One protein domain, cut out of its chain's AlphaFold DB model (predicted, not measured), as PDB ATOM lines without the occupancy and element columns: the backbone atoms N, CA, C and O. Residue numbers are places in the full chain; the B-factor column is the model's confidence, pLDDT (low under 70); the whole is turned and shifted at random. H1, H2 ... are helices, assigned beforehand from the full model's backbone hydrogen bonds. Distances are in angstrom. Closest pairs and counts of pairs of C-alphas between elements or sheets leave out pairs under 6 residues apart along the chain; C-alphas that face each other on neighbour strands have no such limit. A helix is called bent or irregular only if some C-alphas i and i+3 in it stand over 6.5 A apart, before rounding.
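What this domain is: This is residues 18 to 113 of the 173 residues of an uncharacterized protein of Paenibacillus sp. SYP-B3998 (UniProt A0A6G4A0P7). One long helix, H1, makes a spine, and three short helices are set along it at steep or nearly right angles: H2 packs on its later half, while H4 packs crosswise near its beginning and H3 lies crosswise close by. Two long loops, residues 44 to 56 and 66 to 87, join H1 to H2 and H2 to H3, and each takes part in a short antiparallel pairing. The printed part has 96 residues, with four named helices in the order H1, H2, H3, H4 and no named strand, and its class is all helix. It is compact, with a radius of gyration of the C-alphas of 14.4 A, and the C-alphas span 37 by 32 by 28 A.

Where its parts are: H1, residues 18 to 43, begins with C-alpha 18 at (16.214, -19.015, -4.812) and ends with C-alpha 43 at (39.949, -45.697, 3.517), a length of 36.7 A. H2 is residues 57 to 65, 12.6 A from first to last C-alpha. H3, residues 88 to 96, is also 12.6 A long. H4, residues 102 to 111, is 15.2 A long and ends with C-alpha 111 at (12.439, -40.333, -6.604). H4 is neither bent nor irregular, but only just: C-alphas 105 and 108 are 6.1 A apart.

How they stand to each other: H1 touches H2 with residues 33 to 40 alone; the closest C-alphas, those of Ile 36 and Cys 63, are 6.8 A apart. These two helices run opposite ways at a steep tilt of 58 degrees. H1 touches H4 with residues 20 to 27 alone, and the closest C-alphas, those of Phe 24 and Phe 104, are 6.3 A apart. The lines of H1 and H4 are only just about perpendicular, at 73 degrees. H3 is close to H1 but not clearly touching, about perpendicular at 80 degrees, with the C-alphas of Tyr 25 and Lys 91 closest at 7.4 A. H2 is apart from both H3 and H4, and H3 is apart from H4. Residues 48 to 49 pair antiparallel with residues 54 to 55, and residues 68 to 69 with residues 85 to 86. In H1, H2 and H3 every O i to N i+4 pair is within hydrogen-bond range; in H4 this holds for 2 of 6, beside 4 of 7 O i to N i+3 pairs.

The domain as a whole: The two C-alphas farthest apart, those of Arg 50 and Ser 98, are 39.1 A from each other. The printed part has no cut. The links H1 to H2, of 13 residues, and H2 to H3, of 22 residues, are long, while the link H3 to H4, of 5 residues, is tight. The mean pLDDT of the printed part is 87.6; residues 18 to 21 and 105 to 113 are under 70, and the mean over H4 is 58.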
ATOM      1  N   GLU A  18      15.976 -18.607  -6.195       56.03
ATOM      2  CA  GLU A  18      16.214 -19.015  -4.812       56.03
ATOM      3  C   GLU A  18      15.705 -20.429  -4.498       56.03
ATOM      4  O   GLU A  18      16.465 -21.226  -3.961       56.03
ATOM      5  N   PHE A  19      14.477 -20.788  -4.879       57.00
ATOM      6  CA  PHE A  19      13.913 -22.116  -4.617       57.00
ATOM      7  C   PHE A  19      14.619 -23.191  -5.439       57.00
ATOM      8  O   PHE A  19      14.990 -24.226  -4.894       57.00
ATOM      9  N   LEU A  20      14.903 -22.918  -6.717       60.75
ATOM     10  CA  LEU A  20      15.686 -23.827  -7.561       60.75
ATOM     11  C   LEU A  20      17.100 -24.047  -7.010       60.75
ATOM     12  O   LEU A  20      17.634 -25.155  -7.072       60.75
ATOM     13  N   ASN A  21      17.700 -22.998  -6.447       66.94
ATOM     14  CA  ASN A  21      19.004 -23.079  -5.805       66.94
ATOM     15  C   ASN A  21      18.943 -23.852  -4.482       66.94
ATOM     16  O   ASN A  21      19.833 -24.659  -4.229       66.94
ATOM     17  N   ILE A  22      17.896 -23.673  -3.671       71.75
ATOM     18  CA  ILE A  22      17.692 -24.450  -2.438       71.75
ATOM     19  C   ILE A  22      17.591 -25.945  -2.767       71.75
ATOM     20  O   ILE A  22      18.322 -26.741  -2.182       71.75
ATOM     21  N   GLU A  23      16.771 -26.331  -3.749       79.81
ATOM     22  CA  GLU A  23      16.628 -27.742  -4.138       79.81
ATOM     23  C   GLU A  23      17.932 -28.350  -4.671       79.81
ATOM     24  O   GLU A  23      18.269 -29.499  -4.365       79.81
ATOM     25  N   PHE A  24      18.686 -27.572  -5.452       86.88
ATOM     26  CA  PHE A  24      19.997 -27.981  -5.943       86.88
ATOM     27  C   PHE A  24      20.955 -28.259  -4.782       86.88
ATOM     28  O   PHE A  24      21.529 -29.346  -4.708       86.88
ATOM     29  N   TYR A  25      21.084 -27.322  -3.841       88.94
ATOM     30  CA  TYR A  25      21.996 -27.478  -2.712       88.94
ATOM     31  C   TYR A  25      21.597 -28.603  -1.769       88.94
ATOM     32  O   TYR A  25      22.479 -29.322  -1.322       88.94
ATOM     33  N   GLU A  26      20.309 -28.818  -1.505       87.50
ATOM     34  CA  GLU A  26      19.850 -29.978  -0.726       87.50
ATOM     35  C   GLU A  26      20.208 -31.308  -1.394       87.50
ATOM     36  O   GLU A  26      20.555 -32.288  -0.727       87.50
ATOM     37  N   THR A  27      20.141 -31.355  -2.725       88.31
ATOM     38  CA  THR A  27      20.535 -32.560  -3.453       88.31
ATOM     39  C   THR A  27      22.045 -32.770  -3.385       88.31
ATOM     40  O   THR A  27      22.502 -33.889  -3.150       88.31
ATOM     41  N   MET A  28      22.824 -31.696  -3.523       90.94
ATOM     42  CA  MET A  28      24.278 -31.745  -3.374       90.94
ATOM     43  C   MET A  28      24.715 -32.098  -1.945       90.94
ATOM     44  O   MET A  28      25.688 -32.828  -1.785       90.94
ATOM     45  N   ASP A  29      23.985 -31.639  -0.927       92.19
ATOM     46  CA  ASP A  29      24.162 -31.985   0.491       92.19
ATOM     47  C   ASP A  29      24.087 -33.506   0.675       92.19
ATOM     48  O   ASP A  29      25.030 -34.132   1.156       92.19
ATOM     49  N   THR A  30      23.012 -34.115   0.164       91.56
ATOM     50  CA  THR A  30      22.802 -35.570   0.216       91.56
ATOM     51  C   THR A  30      23.869 -36.324  -0.579       91.56
ATOM     52  O   THR A  30      24.434 -37.305  -0.105       91.56
ATOM     53  N   MET A  31      24.186 -35.868  -1.793       93.00
ATOM     54  CA  MET A  31      25.185 -36.530  -2.632       93.00
ATOM     55  C   MET A  31      26.569 -36.517  -1.975       93.00
ATOM     56  O   MET A  31      27.245 -37.544  -1.937       93.00
ATOM     57  N   LEU A  32      26.992 -35.370  -1.440       95.25
ATOM     58  CA  LEU A  32      28.296 -35.239  -0.803       95.25
ATOM     59  C   LEU A  32      28.358 -36.016   0.525       95.25
ATOM     60  O   LEU A  32      29.407 -36.580   0.832       95.25
ATOM     61  N   HIS A  33      27.243 -36.125   1.259       95.69
ATOM     62  CA  HIS A  33      27.107 -37.003   2.431       95.69
ATOM     63  C   HIS A  33      27.415 -38.464   2.071       95.69
ATOM     64  O   HIS A  33      28.295 -39.085   2.670       95.69
ATOM     65  N   GLU A  34      26.784 -38.999   1.024       96.06
ATOM     66  CA  GLU A  34      27.034 -40.377   0.575       96.06
ATOM     67  C   GLU A  34      28.457 -40.578   0.030       96.06
ATOM     68  O   GLU A  34      29.083 -41.624   0.233       96.06
ATOM     69  N   MET A  35      29.027 -39.560  -0.622       97.19
ATOM     70  CA  MET A  35      30.427 -39.595  -1.060       97.19
ATOM     71  C   MET A  35      31.401 -39.684   0.120       97.19
ATOM     72  O   MET A  35      32.460 -40.305  -0.014       97.19
ATOM     73  N   ILE A  36      31.064 -39.112   1.278       97.75
ATOM     74  CA  ILE A  36      31.870 -39.244   2.497       97.75
ATOM     75  C   ILE A  36      31.810 -40.672   3.026       97.75
ATOM     76  O   ILE A  36      32.865 -41.238   3.310       97.75
ATOM     77  N   HIS A  37      30.629 -41.290   3.082       97.00
ATOM     78  CA  HIS A  37      30.511 -42.708   3.437       97.00
ATOM     79  C   HIS A  37      31.349 -43.599   2.520       97.00
ATOM     80  O   HIS A  37      32.098 -44.468   2.979       97.00
ATOM     81  N   LEU A  38      31.287 -43.349   1.209       97.81
ATOM     82  CA  LEU A  38      32.107 -44.068   0.240       97.81
ATOM     83  C   LEU A  38      33.604 -43.849   0.491       97.81
ATOM     84  O   LEU A  38      34.372 -44.813   0.487       97.81
ATOM     85  N   TYR A  39      34.024 -42.608   0.747       98.12
ATOM     86  CA  TYR A  39      35.407 -42.295   1.095       98.12
ATOM     87  C   TYR A  39      35.859 -43.061   2.345       98.12
ATOM     88  O   TYR A  39      36.915 -43.698   2.328       98.12
ATOM     89  N   CYS A  40      35.056 -43.036   3.409       97.75
ATOM     90  CA  CYS A  40      35.332 -43.733   4.658       97.75
ATOM     91  C   CYS A  40      35.507 -45.232   4.415       97.75
ATOM     92  O   CYS A  40      36.507 -45.811   4.839       97.75
ATOM     93  N   LYS A  41      34.613 -45.838   3.628       96.81
ATOM     94  CA  LYS A  41      34.701 -47.247   3.230       96.81
ATOM     95  C   LYS A  41      35.991 -47.563   2.471       96.81
ATOM     96  O   LYS A  41      36.665 -48.532   2.808       96.81
ATOM     97  N   VAL A  42      36.367 -46.740   1.489       98.19
ATOM     98  CA  VAL A  42      37.605 -46.918   0.704       98.19
ATOM     99  C   VAL A  42      38.857 -46.783   1.576       98.19
ATOM    100  O   VAL A  42      39.853 -47.460   1.335       98.19
ATOM    101  N   LYS A  43      38.824 -45.921   2.596       97.81
ATOM    102  CA  LYS A  43      39.949 -45.697   3.517       97.81
ATOM    103  C   LYS A  43      39.933 -46.575   4.768       97.81
ATOM    104  O   LYS A  43      40.840 -46.451   5.584       97.81
ATOM    105  N   GLY A  44      38.933 -47.439   4.937       97.31
ATOM    106  CA  GLY A  44      38.782 -48.256   6.142       97.31
ATOM    107  C   GLY A  44      38.461 -47.446   7.408       97.31
ATOM    108  O   GLY A  44      38.759 -47.887   8.516       97.31
ATOM    109  N   ILE A  45      37.870 -46.257   7.267       98.12
ATOM    110  CA  ILE A  45      37.396 -45.446   8.390       98.12
ATOM    111  C   ILE A  45      36.013 -45.957   8.788       98.12
ATOM    112  O   ILE A  45      35.066 -45.877   8.013       98.12
ATOM    113  N   GLN A  46      35.885 -46.460  10.015       97.81
ATOM    114  CA  GLN A  46      34.587 -46.819  10.582       97.81
ATOM    115  C   GLN A  46      33.847 -45.552  11.028       97.81
ATOM    116  O   GLN A  46      34.062 -45.049  12.131       97.81
ATOM    117  N   ASP A  47      33.000 -45.026  10.158       97.88
ATOM    118  CA  ASP A  47      32.278 -43.760  10.297       97.88
ATOM    119  C   ASP A  47      30.873 -43.917  10.905       97.88
ATOM    120  O   ASP A  47      30.326 -42.983  11.493       97.88
ATOM    121  N   THR A  48      30.328 -45.129  10.885       97.88
ATOM    122  CA  THR A  48      29.056 -45.463  11.530       97.88
ATOM    123  C   THR A  48      29.222 -46.481  12.665       97.88
ATOM    124  O   THR A  48      30.235 -47.171  12.799       97.88
ATOM    125  N   SER A  49      28.233 -46.541  13.554       96.12
ATOM    126  CA  SER A  49      28.085 -47.536  14.619       96.12
ATOM    127  C   SER A  49      26.620 -47.979  14.718       96.12
ATOM    128  O   SER A  49      25.804 -47.601  13.877       96.12
ATOM    129  N   ARG A  50      26.279 -48.835  15.697       94.25
ATOM    130  CA  ARG A  50      24.928 -49.417  15.850       94.25
ATOM    131  C   ARG A  50      24.428 -50.052  14.547       94.25
ATOM    132  O   ARG A  50      23.367 -49.705  14.032       94.25
ATOM    133  N   ASN A  51      25.249 -50.940  13.987       92.56
ATOM    134  CA  ASN A  51      24.959 -51.628  12.728       92.56
ATOM    135  C   ASN A  51      24.729 -50.683  11.528       92.56
ATOM    136  O   ASN A  51      23.945 -50.984  10.638       92.56
ATOM    137  N   GLY A  52      25.399 -49.526  11.515       90.44
ATOM    138  CA  GLY A  52      25.312 -48.544  10.430       90.44
ATOM    139  C   GLY A  52      24.318 -47.406  10.675       90.44
ATOM    140  O   GLY A  52      24.352 -46.415   9.958       90.44
ATOM    141  N   SER A  53      23.468 -47.502  11.702       93.50
ATOM    142  CA  SER A  53      22.403 -46.517  11.957       93.50
ATOM    143  C   SER A  53      22.865 -45.224  12.646       93.50
ATOM    144  O   SER A  53      22.129 -44.239  12.655       93.50
ATOM    145  N   TYR A  54      24.063 -45.206  13.238       97.44
ATOM    146  CA  TYR A  54      24.553 -44.072  14.026       97.44
ATOM    147  C   TYR A  54      25.830 -43.470  13.439       97.44
ATOM    148  O   TYR A  54      26.871 -44.125  13.420       97.44
ATOM    149  N   HIS A  55      25.786 -42.200  13.039       98.38
ATOM    150  CA  HIS A  55      26.934 -41.454  12.521       98.38
ATOM    151  C   HIS A  55      27.834 -41.001  13.671       98.38
ATOM    152  O   HIS A  55      27.456 -40.166  14.499       98.38
ATOM    153  N   ASN A  56      29.030 -41.577  13.758       98.06
ATOM    154  CA  ASN A  56      29.915 -41.377  14.898       98.06
ATOM    155  C   ASN A  56      30.807 -40.125  14.732       98.06
ATOM    156  O   ASN A  56      30.716 -39.386  13.754       98.06
ATOM    157  N   LYS A  57      31.678 -39.851  15.712       97.88
ATOM    158  CA  LYS A  57      32.558 -38.666  15.681       97.88
ATOM    159  C   LYS A  57      33.520 -38.654  14.485       97.88
ATOM    160  O   LYS A  57      33.829 -37.579  13.987       97.88
ATOM    161  N   ARG A  58      33.943 -39.821  13.987       98.19
ATOM    162  CA  ARG A  58      34.803 -39.914  12.797       98.19
ATOM    163  C   ARG A  58      34.056 -39.461  11.549       98.19
ATOM    164  O   ARG A  58      34.633 -38.742  10.746       98.19
ATOM    165  N   PHE A  59      32.770 -39.802  11.421       98.38
ATOM    166  CA  PHE A  59      31.939 -39.257  10.343       98.38
ATOM    167  C   PHE A  59      31.897 -37.729  10.399       98.38
ATOM    168  O   PHE A  59      32.217 -37.079   9.409       98.38
ATOM    169  N   LYS A  60      31.624 -37.151  11.580       98.25
ATOM    170  CA  LYS A  60      31.658 -35.692  11.780       98.25
ATOM    171  C   LYS A  60      32.980 -35.088  11.308       98.25
ATOM    172  O   LYS A  60      32.975 -34.112  10.566       98.25
ATOM    173  N   GLU A  61      34.108 -35.647  11.739       98.38
ATOM    174  CA  GLU A  61      35.440 -35.162  11.361       98.38
ATOM    175  C   GLU A  61      35.664 -35.205   9.845       98.38
ATOM    176  O   GLU A  61      36.194 -34.250   9.274       98.38
ATOM    177  N   GLU A  62      35.240 -36.278   9.174       98.38
ATOM    178  CA  GLU A  62      35.363 -36.392   7.721       98.38
ATOM    179  C   GLU A  62      34.413 -35.445   6.967       98.38
ATOM    180  O   GLU A  62      34.816 -34.909   5.930       98.38
ATOM    181  N   CYS A  63      33.221 -35.168   7.503       98.00
ATOM    182  CA  CYS A  63      32.317 -34.128   7.005       98.00
ATOM    183  C   CYS A  63      32.961 -32.741   7.077       98.00
ATOM    184  O   CYS A  63      33.042 -32.045   6.064       98.00
ATOM    185  N   LEU A  64      33.481 -32.354   8.246       98.00
ATOM    186  CA  LEU A  64      34.095 -31.036   8.446       98.00
ATOM    187  C   LEU A  64      35.274 -30.798   7.490       98.00
ATOM    188  O   LEU A  64      35.391 -29.726   6.902       98.00
ATOM    189  N   LYS A  65      36.112 -31.817   7.260       97.94
ATOM    190  CA  LYS A  65      37.241 -31.742   6.311       97.94
ATOM    191  C   LYS A  65      36.813 -31.527   4.855       97.94
ATOM    192  O   LYS A  65      37.634 -31.115   4.043       97.94
ATOM    193  N   ARG A  66      35.567 -31.851   4.504       96.56
ATOM    194  CA  ARG A  66      35.044 -31.836   3.125       96.56
ATOM    195  C   ARG A  66      33.993 -30.763   2.905       96.56
ATOM    196  O   ARG A  66      33.183 -30.865   1.989       96.56
ATOM    197  N   GLY A  67      34.038 -29.718   3.725       96.12
ATOM    198  CA  GLY A  67      33.233 -28.529   3.503       96.12
ATOM    199  C   GLY A  67      31.796 -28.664   3.995       96.12
ATOM    200  O   GLY A  67      30.903 -28.013   3.446       96.12
ATOM    201  N   PHE A  68      31.573 -29.469   5.031       98.25
ATOM    202  CA  PHE A  68      30.358 -29.418   5.834       98.25
ATOM    203  C   PHE A  68      30.579 -28.672   7.152       98.25
ATOM    204  O   PHE A  68      31.694 -28.577   7.659       98.25
ATOM    205  N   TYR A  69      29.485 -28.210   7.744       97.06
ATOM    206  CA  TYR A  69      29.384 -27.797   9.138       97.06
ATOM    207  C   TYR A  69      28.183 -28.488   9.797       97.06
ATOM    208  O   TYR A  69      27.341 -29.067   9.114       97.06
ATOM    209  N   TYR A  70      28.101 -28.435  11.125       95.75
ATOM    210  CA  TYR A  70      26.936 -28.912  11.872       95.75
ATOM    211  C   TYR A  70      26.245 -27.716  12.530       95.75
ATOM    212  O   TYR A  70      26.913 -27.010  13.287       95.75
ATOM    213  N   PRO A  71      24.957 -27.459  12.229       92.44
ATOM    214  CA  PRO A  71      24.192 -26.406  12.894       92.44
ATOM    215  C   PRO A  71      24.069 -26.652  14.401       92.44
ATOM    216  O   PRO A  71      24.201 -25.720  15.192       92.44
ATOM    217  N   ASP A  72      23.865 -27.913  14.783       92.81
ATOM    218  CA  ASP A  72      23.734 -28.319  16.175       92.81
ATOM    219  C   ASP A  72      25.103 -28.629  16.805       92.81
ATOM    220  O   ASP A  72      25.946 -29.299  16.190       92.81
ATOM    221  N   PRO A  73      25.345 -28.178  18.050       91.31
ATOM    222  CA  PRO A  73      26.600 -28.429  18.751       91.31
ATOM    223  C   PRO A  73      26.729 -29.870  19.260       91.31
ATOM    224  O   PRO A  73      27.854 -30.301  19.524       91.31
ATOM    225  N   ASP A  74      25.618 -30.607  19.357       95.88
ATOM    226  CA  ASP A  74      25.509 -31.946  19.943       95.88
ATOM    227  C   ASP A  74      24.937 -32.971  18.943       95.88
ATOM    228  O   ASP A  74      24.147 -32.607  18.070       95.88
ATOM    229  N   PRO A  75      25.318 -34.263  19.038       96.00
ATOM    230  CA  PRO A  75      24.792 -35.304  18.159       96.00
ATOM    231  C   PRO A  75      23.377 -35.730  18.552       96.00
ATOM    232  O   PRO A  75      23.038 -35.796  19.734       96.00
ATOM    233  N   ASP A  76      22.592 -36.176  17.569       96.25
ATOM    234  CA  ASP A  76      21.312 -36.818  17.851       96.25
ATOM    235  C   ASP A  76      21.512 -38.151  18.601       96.25
ATOM    236  O   ASP A  76      22.408 -38.953  18.310       96.25
ATOM    237  N   SER A  77      20.646 -38.413  19.580       95.19
ATOM    238  CA  SER A  77      20.721 -39.607  20.432       95.19
ATOM    239  C   SER A  77      20.523 -40.935  19.680       95.19
ATOM    240  O   SER A  77      21.085 -41.964  20.078       95.19
ATOM    241  N   LYS A  78      19.746 -40.932  18.592       94.88
ATOM    242  CA  LYS A  78      19.378 -42.103  17.788       94.88
ATOM    243  C   LYS A  78      20.316 -42.298  16.607       94.88
ATOM    244  O   LYS A  78      20.779 -43.420  16.422       94.88
ATOM    245  N   ILE A  79      20.612 -41.231  15.866       95.62
ATOM    246  CA  ILE A  79      21.312 -41.304  14.568       95.62
ATOM    247  C   ILE A  79      22.667 -40.582  14.535       95.62
ATOM    248  O   ILE A  79      23.393 -40.685  13.545       95.62
ATOM    249  N   GLY A  80      23.051 -39.901  15.617       97.38
ATOM    250  CA  GLY A  80      24.361 -39.272  15.760       97.38
ATOM    251  C   GLY A  80      24.514 -37.994  14.938       97.38
ATOM    252  O   GLY A  80      23.611 -37.162  14.874       97.38
ATOM    253  N   TRP A  81      25.676 -37.825  14.310       97.25
ATOM    254  CA  TRP A  81      26.024 -36.670  13.474       97.25
ATOM    255  C   TRP A  81      25.447 -36.772  12.049       97.25
ATOM    256  O   TRP A  81      26.186 -36.695  11.069       97.25
ATOM    257  N   ALA A  82      24.133 -36.968  11.926       91.44
ATOM    258  CA  ALA A  82      23.481 -37.332  10.664       91.44
ATOM    259  C   ALA A  82      23.094 -36.154   9.751       91.44
ATOM    260  O   ALA A  82      22.817 -36.379   8.580       91.44
ATOM    261  N   TYR A  83      23.061 -34.919  10.266       92.56
ATOM    262  CA  TYR A  83      22.568 -33.749   9.520       92.56
ATOM    263  C   TYR A  83      23.638 -32.666   9.316       92.56
ATOM    264  O   TYR A  83      23.468 -31.534   9.783       92.56
ATOM    265  N   PRO A  84      24.765 -32.982   8.658       95.94
ATOM    266  CA  PRO A  84      25.700 -31.947   8.255       95.94
ATOM    267  C   PRO A  84      25.062 -31.042   7.187       95.94
ATOM    268  O   PRO A  84      24.150 -31.453   6.472       95.94
ATOM    269  N   LYS A  85      25.541 -29.800   7.075       95.88
ATOM    270  CA  LYS A  85      25.169 -28.866   6.004       95.88
ATOM    271  C   LYS A  85      26.387 -28.361   5.257       95.88
ATOM    272  O   LYS A  85      27.392 -28.024   5.881       95.88
ATOM    273  N   ILE A  86      26.330 -28.338   3.927       95.75
ATOM    274  CA  ILE A  86      27.431 -27.790   3.125       95.75
ATOM    275  C   ILE A  86      27.661 -26.309   3.455       95.75
ATOM    276  O   ILE A  86      26.720 -25.524   3.585       95.75
ATOM    277  N   THR A  87      28.925 -25.923   3.603       96.00
ATOM    278  CA  THR A  87      29.308 -24.535   3.896       96.00
ATOM    279  C   THR A  87      29.048 -23.613   2.703       96.00
ATOM    280  O   THR A  87      29.000 -24.055   1.555       96.00
ATOM    281  N   GLU A  88      28.957 -22.304   2.953       93.81
ATOM    282  CA  GLU A  88      28.879 -21.301   1.878       93.81
ATOM    283  C   GLU A  88      30.097 -21.336   0.945       93.81
ATOM    284  O   GLU A  88      29.981 -21.066  -0.248       93.81
ATOM    285  N   GLU A  89      31.273 -21.708   1.453       94.31
ATOM    286  CA  GLU A  89      32.457 -21.912   0.617       94.31
ATOM    287  C   GLU A  89      32.269 -23.084  -0.349       94.31
ATOM    288  O   GLU A  89      32.495 -22.934  -1.549       94.31
ATOM    289  N   THR A  90      31.767 -24.214   0.146       94.12
ATOM    290  CA  THR A  90      31.430 -25.378  -0.681       94.12
ATOM    291  C   THR A  90      30.395 -25.030  -1.746       94.12
ATOM    292  O   THR A  90      30.551 -25.433  -2.897       94.12
ATOM    293  N   LYS A  91      29.372 -24.235  -1.403       92.81
ATOM    294  CA  LYS A  91      28.371 -23.754  -2.369       92.81
ATOM    295  C   LYS A  91      29.008 -22.920  -3.480       92.81
ATOM    296  O   LYS A  91      28.751 -23.186  -4.648       92.81
ATOM    297  N   ARG A  92      29.919 -21.999  -3.145       92.38
ATOM    298  CA  ARG A  92      30.669 -21.217  -4.147       92.38
ATOM    299  C   ARG A  92      31.505 -22.096  -5.080       92.38
ATOM    300  O   ARG A  92      31.572 -21.818  -6.273       92.38
ATOM    301  N   ILE A  93      32.121 -23.159  -4.562       91.25
ATOM    302  CA  ILE A  93      32.845 -24.138  -5.391       91.25
ATOM    303  C   ILE A  93      31.868 -24.869  -6.323       91.25
ATOM    304  O   ILE A  93      32.156 -25.033  -7.506       91.25
ATOM    305  N   MET A  94      30.698 -25.268  -5.815       90.38
ATOM    306  CA  MET A  94      29.657 -25.915  -6.618       90.38
ATOM    307  C   MET A  94      29.124 -25.005  -7.728       90.38
ATOM    308  O   MET A  94      28.927 -25.467  -8.850       90.38
ATOM    309  N   ASP A  95      28.944 -23.718  -7.437       88.75
ATOM    310  CA  ASP A  95      28.514 -22.703  -8.402       88.75
ATOM    311  C   ASP A  95      29.527 -22.479  -9.527       88.75
ATOM    312  O   ASP A  95      29.137 -22.134 -10.642       88.75
ATOM    313  N   ALA A  96      30.815 -22.695  -9.253       88.75
ATOM    314  CA  ALA A  96      31.869 -22.596 -10.254       88.75
ATOM    315  C   ALA A  96      31.867 -23.773 -11.246       88.75
ATOM    316  O   ALA A  96      32.431 -23.655 -12.336       88.75
ATOM    317  N   PHE A  97      31.235 -24.904 -10.911       84.81
ATOM    318  CA  PHE A  97      31.070 -26.002 -11.856       84.81
ATOM    319  C   PHE A  97      29.927 -25.716 -12.835       84.81
ATOM    320  O   PHE A  97      28.845 -25.271 -12.458       84.81
ATOM    321  N   SER A  98      30.127 -26.058 -14.110       80.44
ATOM    322  CA  SER A  98      29.093 -25.963 -15.152       80.44
ATOM    323  C   SER A  98      28.058 -27.095 -15.040       80.44
ATOM    324  O   SER A  98      27.883 -27.893 -15.960       80.44
ATOM    325  N   ILE A  99      27.389 -27.201 -13.890       80.69
ATOM    326  CA  ILE A  99      26.367 -28.215 -13.616       80.69
ATOM    327  C   ILE A  99      25.017 -27.728 -14.142       80.69
ATOM    328  O   ILE A  99      24.538 -26.652 -13.779       80.69
ATOM    329  N   ASN A 100      24.361 -28.550 -14.962       80.69
ATOM    330  CA  ASN A 100      22.998 -28.267 -15.390       80.69
ATOM    331  C   ASN A 100      22.008 -28.499 -14.231       80.69
ATOM    332  O   ASN A 100      21.618 -29.632 -13.941       80.69
ATOM    333  N   ARG A 101      21.577 -27.408 -13.588       80.25
ATOM    334  CA  ARG A 101      20.672 -27.437 -12.426       80.25
ATOM    335  C   ARG A 101      19.276 -27.970 -12.747       80.25
ATOM    336  O   ARG A 101      18.617 -28.493 -11.854       80.25
ATOM    337  N   SER A 102      18.822 -27.896 -14.001       72.50
ATOM    338  CA  SER A 102      17.462 -28.322 -14.365       72.50
ATOM    339  C   SER A 102      17.252 -29.835 -14.225       72.50
ATOM    340  O   SER A 102      16.129 -30.289 -14.025       72.50
ATOM    341  N   VAL A 103      18.327 -30.631 -14.269       74.50
ATOM    342  CA  VAL A 103      18.272 -32.095 -14.099       74.50
ATOM    343  C   VAL A 103      17.809 -32.479 -12.688       74.50
ATOM    344  O   VAL A 103      17.089 -33.462 -12.507       74.50
ATOM    345  N   PHE A 104      18.156 -31.670 -11.688       70.56
ATOM    346  CA  PHE A 104      17.840 -31.935 -10.283       70.56
ATOM    347  C   PHE A 104      16.360 -31.685  -9.947       70.56
ATOM    348  O   PHE A 104      15.824 -32.306  -9.031       70.56
ATOM    349  N   GLN A 105      15.660 -30.883 -10.756       63.62
ATOM    350  CA  GLN A 105      14.219 -30.634 -10.614       63.62
ATOM    351  C   GLN A 105      13.373 -31.861 -11.010       63.62
ATOM    352  O   GLN A 105      12.314 -32.123 -10.439       63.62
ATOM    353  N   ILE A 106      13.845 -32.650 -11.982       54.62
ATOM    354  CA  ILE A 106      13.143 -33.845 -12.486       54.62
ATOM    355  C   ILE A 106      13.296 -35.011 -11.500       54.62
ATOM    356  O   ILE A 106      12.350 -35.768 -11.257       54.62
ATOM    357  N   ALA A 107      14.475 -35.135 -10.884       53.03
ATOM    358  CA  ALA A 107      14.796 -36.237  -9.986       53.03
ATOM    359  C   ALA A 107      13.822 -36.323  -8.803       53.03
ATOM    360  O   ALA A 107      13.310 -37.403  -8.534       53.03
ATOM    361  N   ARG A 108      13.446 -35.210  -8.157       49.97
ATOM    362  CA  ARG A 108      12.551 -35.242  -6.984       49.97
ATOM    363  C   ARG A 108      11.106 -35.649  -7.318       49.97
ATOM    364  O   ARG A 108      10.489 -36.351  -6.519       49.97
ATOM    365  N   LYS A 109      10.589 -35.326  -8.514       49.78
ATOM    366  CA  LYS A 109       9.282 -35.839  -8.989       49.78
ATOM    367  C   LYS A 109       9.299 -37.353  -9.236       49.78
ATOM    368  O   LYS A 109       8.268 -38.005  -9.111       49.78
ATOM    369  N   THR A 110      10.466 -37.914  -9.546       44.94
ATOM    370  CA  THR A 110      10.622 -39.336  -9.891       44.94
ATOM    371  C   THR A 110      11.041 -40.187  -8.679       44.94
ATOM    372  O   THR A 110      10.559 -41.304  -8.512       44.94
ATOM    373  N   PHE A 111      11.873 -39.646  -7.779       44.06
ATOM    374  CA  PHE A 111      12.439 -40.333  -6.604       44.06
ATOM    375  C   PHE A 111      11.525 -40.331  -5.371       44.06
ATOM    376  O   PHE A 111      11.711 -41.143  -4.474       44.06
ATOM    377  N   GLN A 112      10.458 -39.519  -5.348       45.72
ATOM    378  CA  GLN A 112       9.342 -39.719  -4.404       45.72
ATOM    379  C   GLN A 112       8.617 -41.071  -4.612       45.72
ATOM    380  O   GLN A 112       7.714 -41.411  -3.851       45.72
ATOM    381  N   SER A 113       9.033 -41.859  -5.612       41.97
ATOM    382  CA  SER A 113       8.606 -43.237  -5.861       41.97
ATOM    383  C   SER A 113       9.716 -44.261  -5.571       41.97
ATOM    384  O   SER A 113       9.971 -45.139  -6.390       41.97
TER     385      SER A 113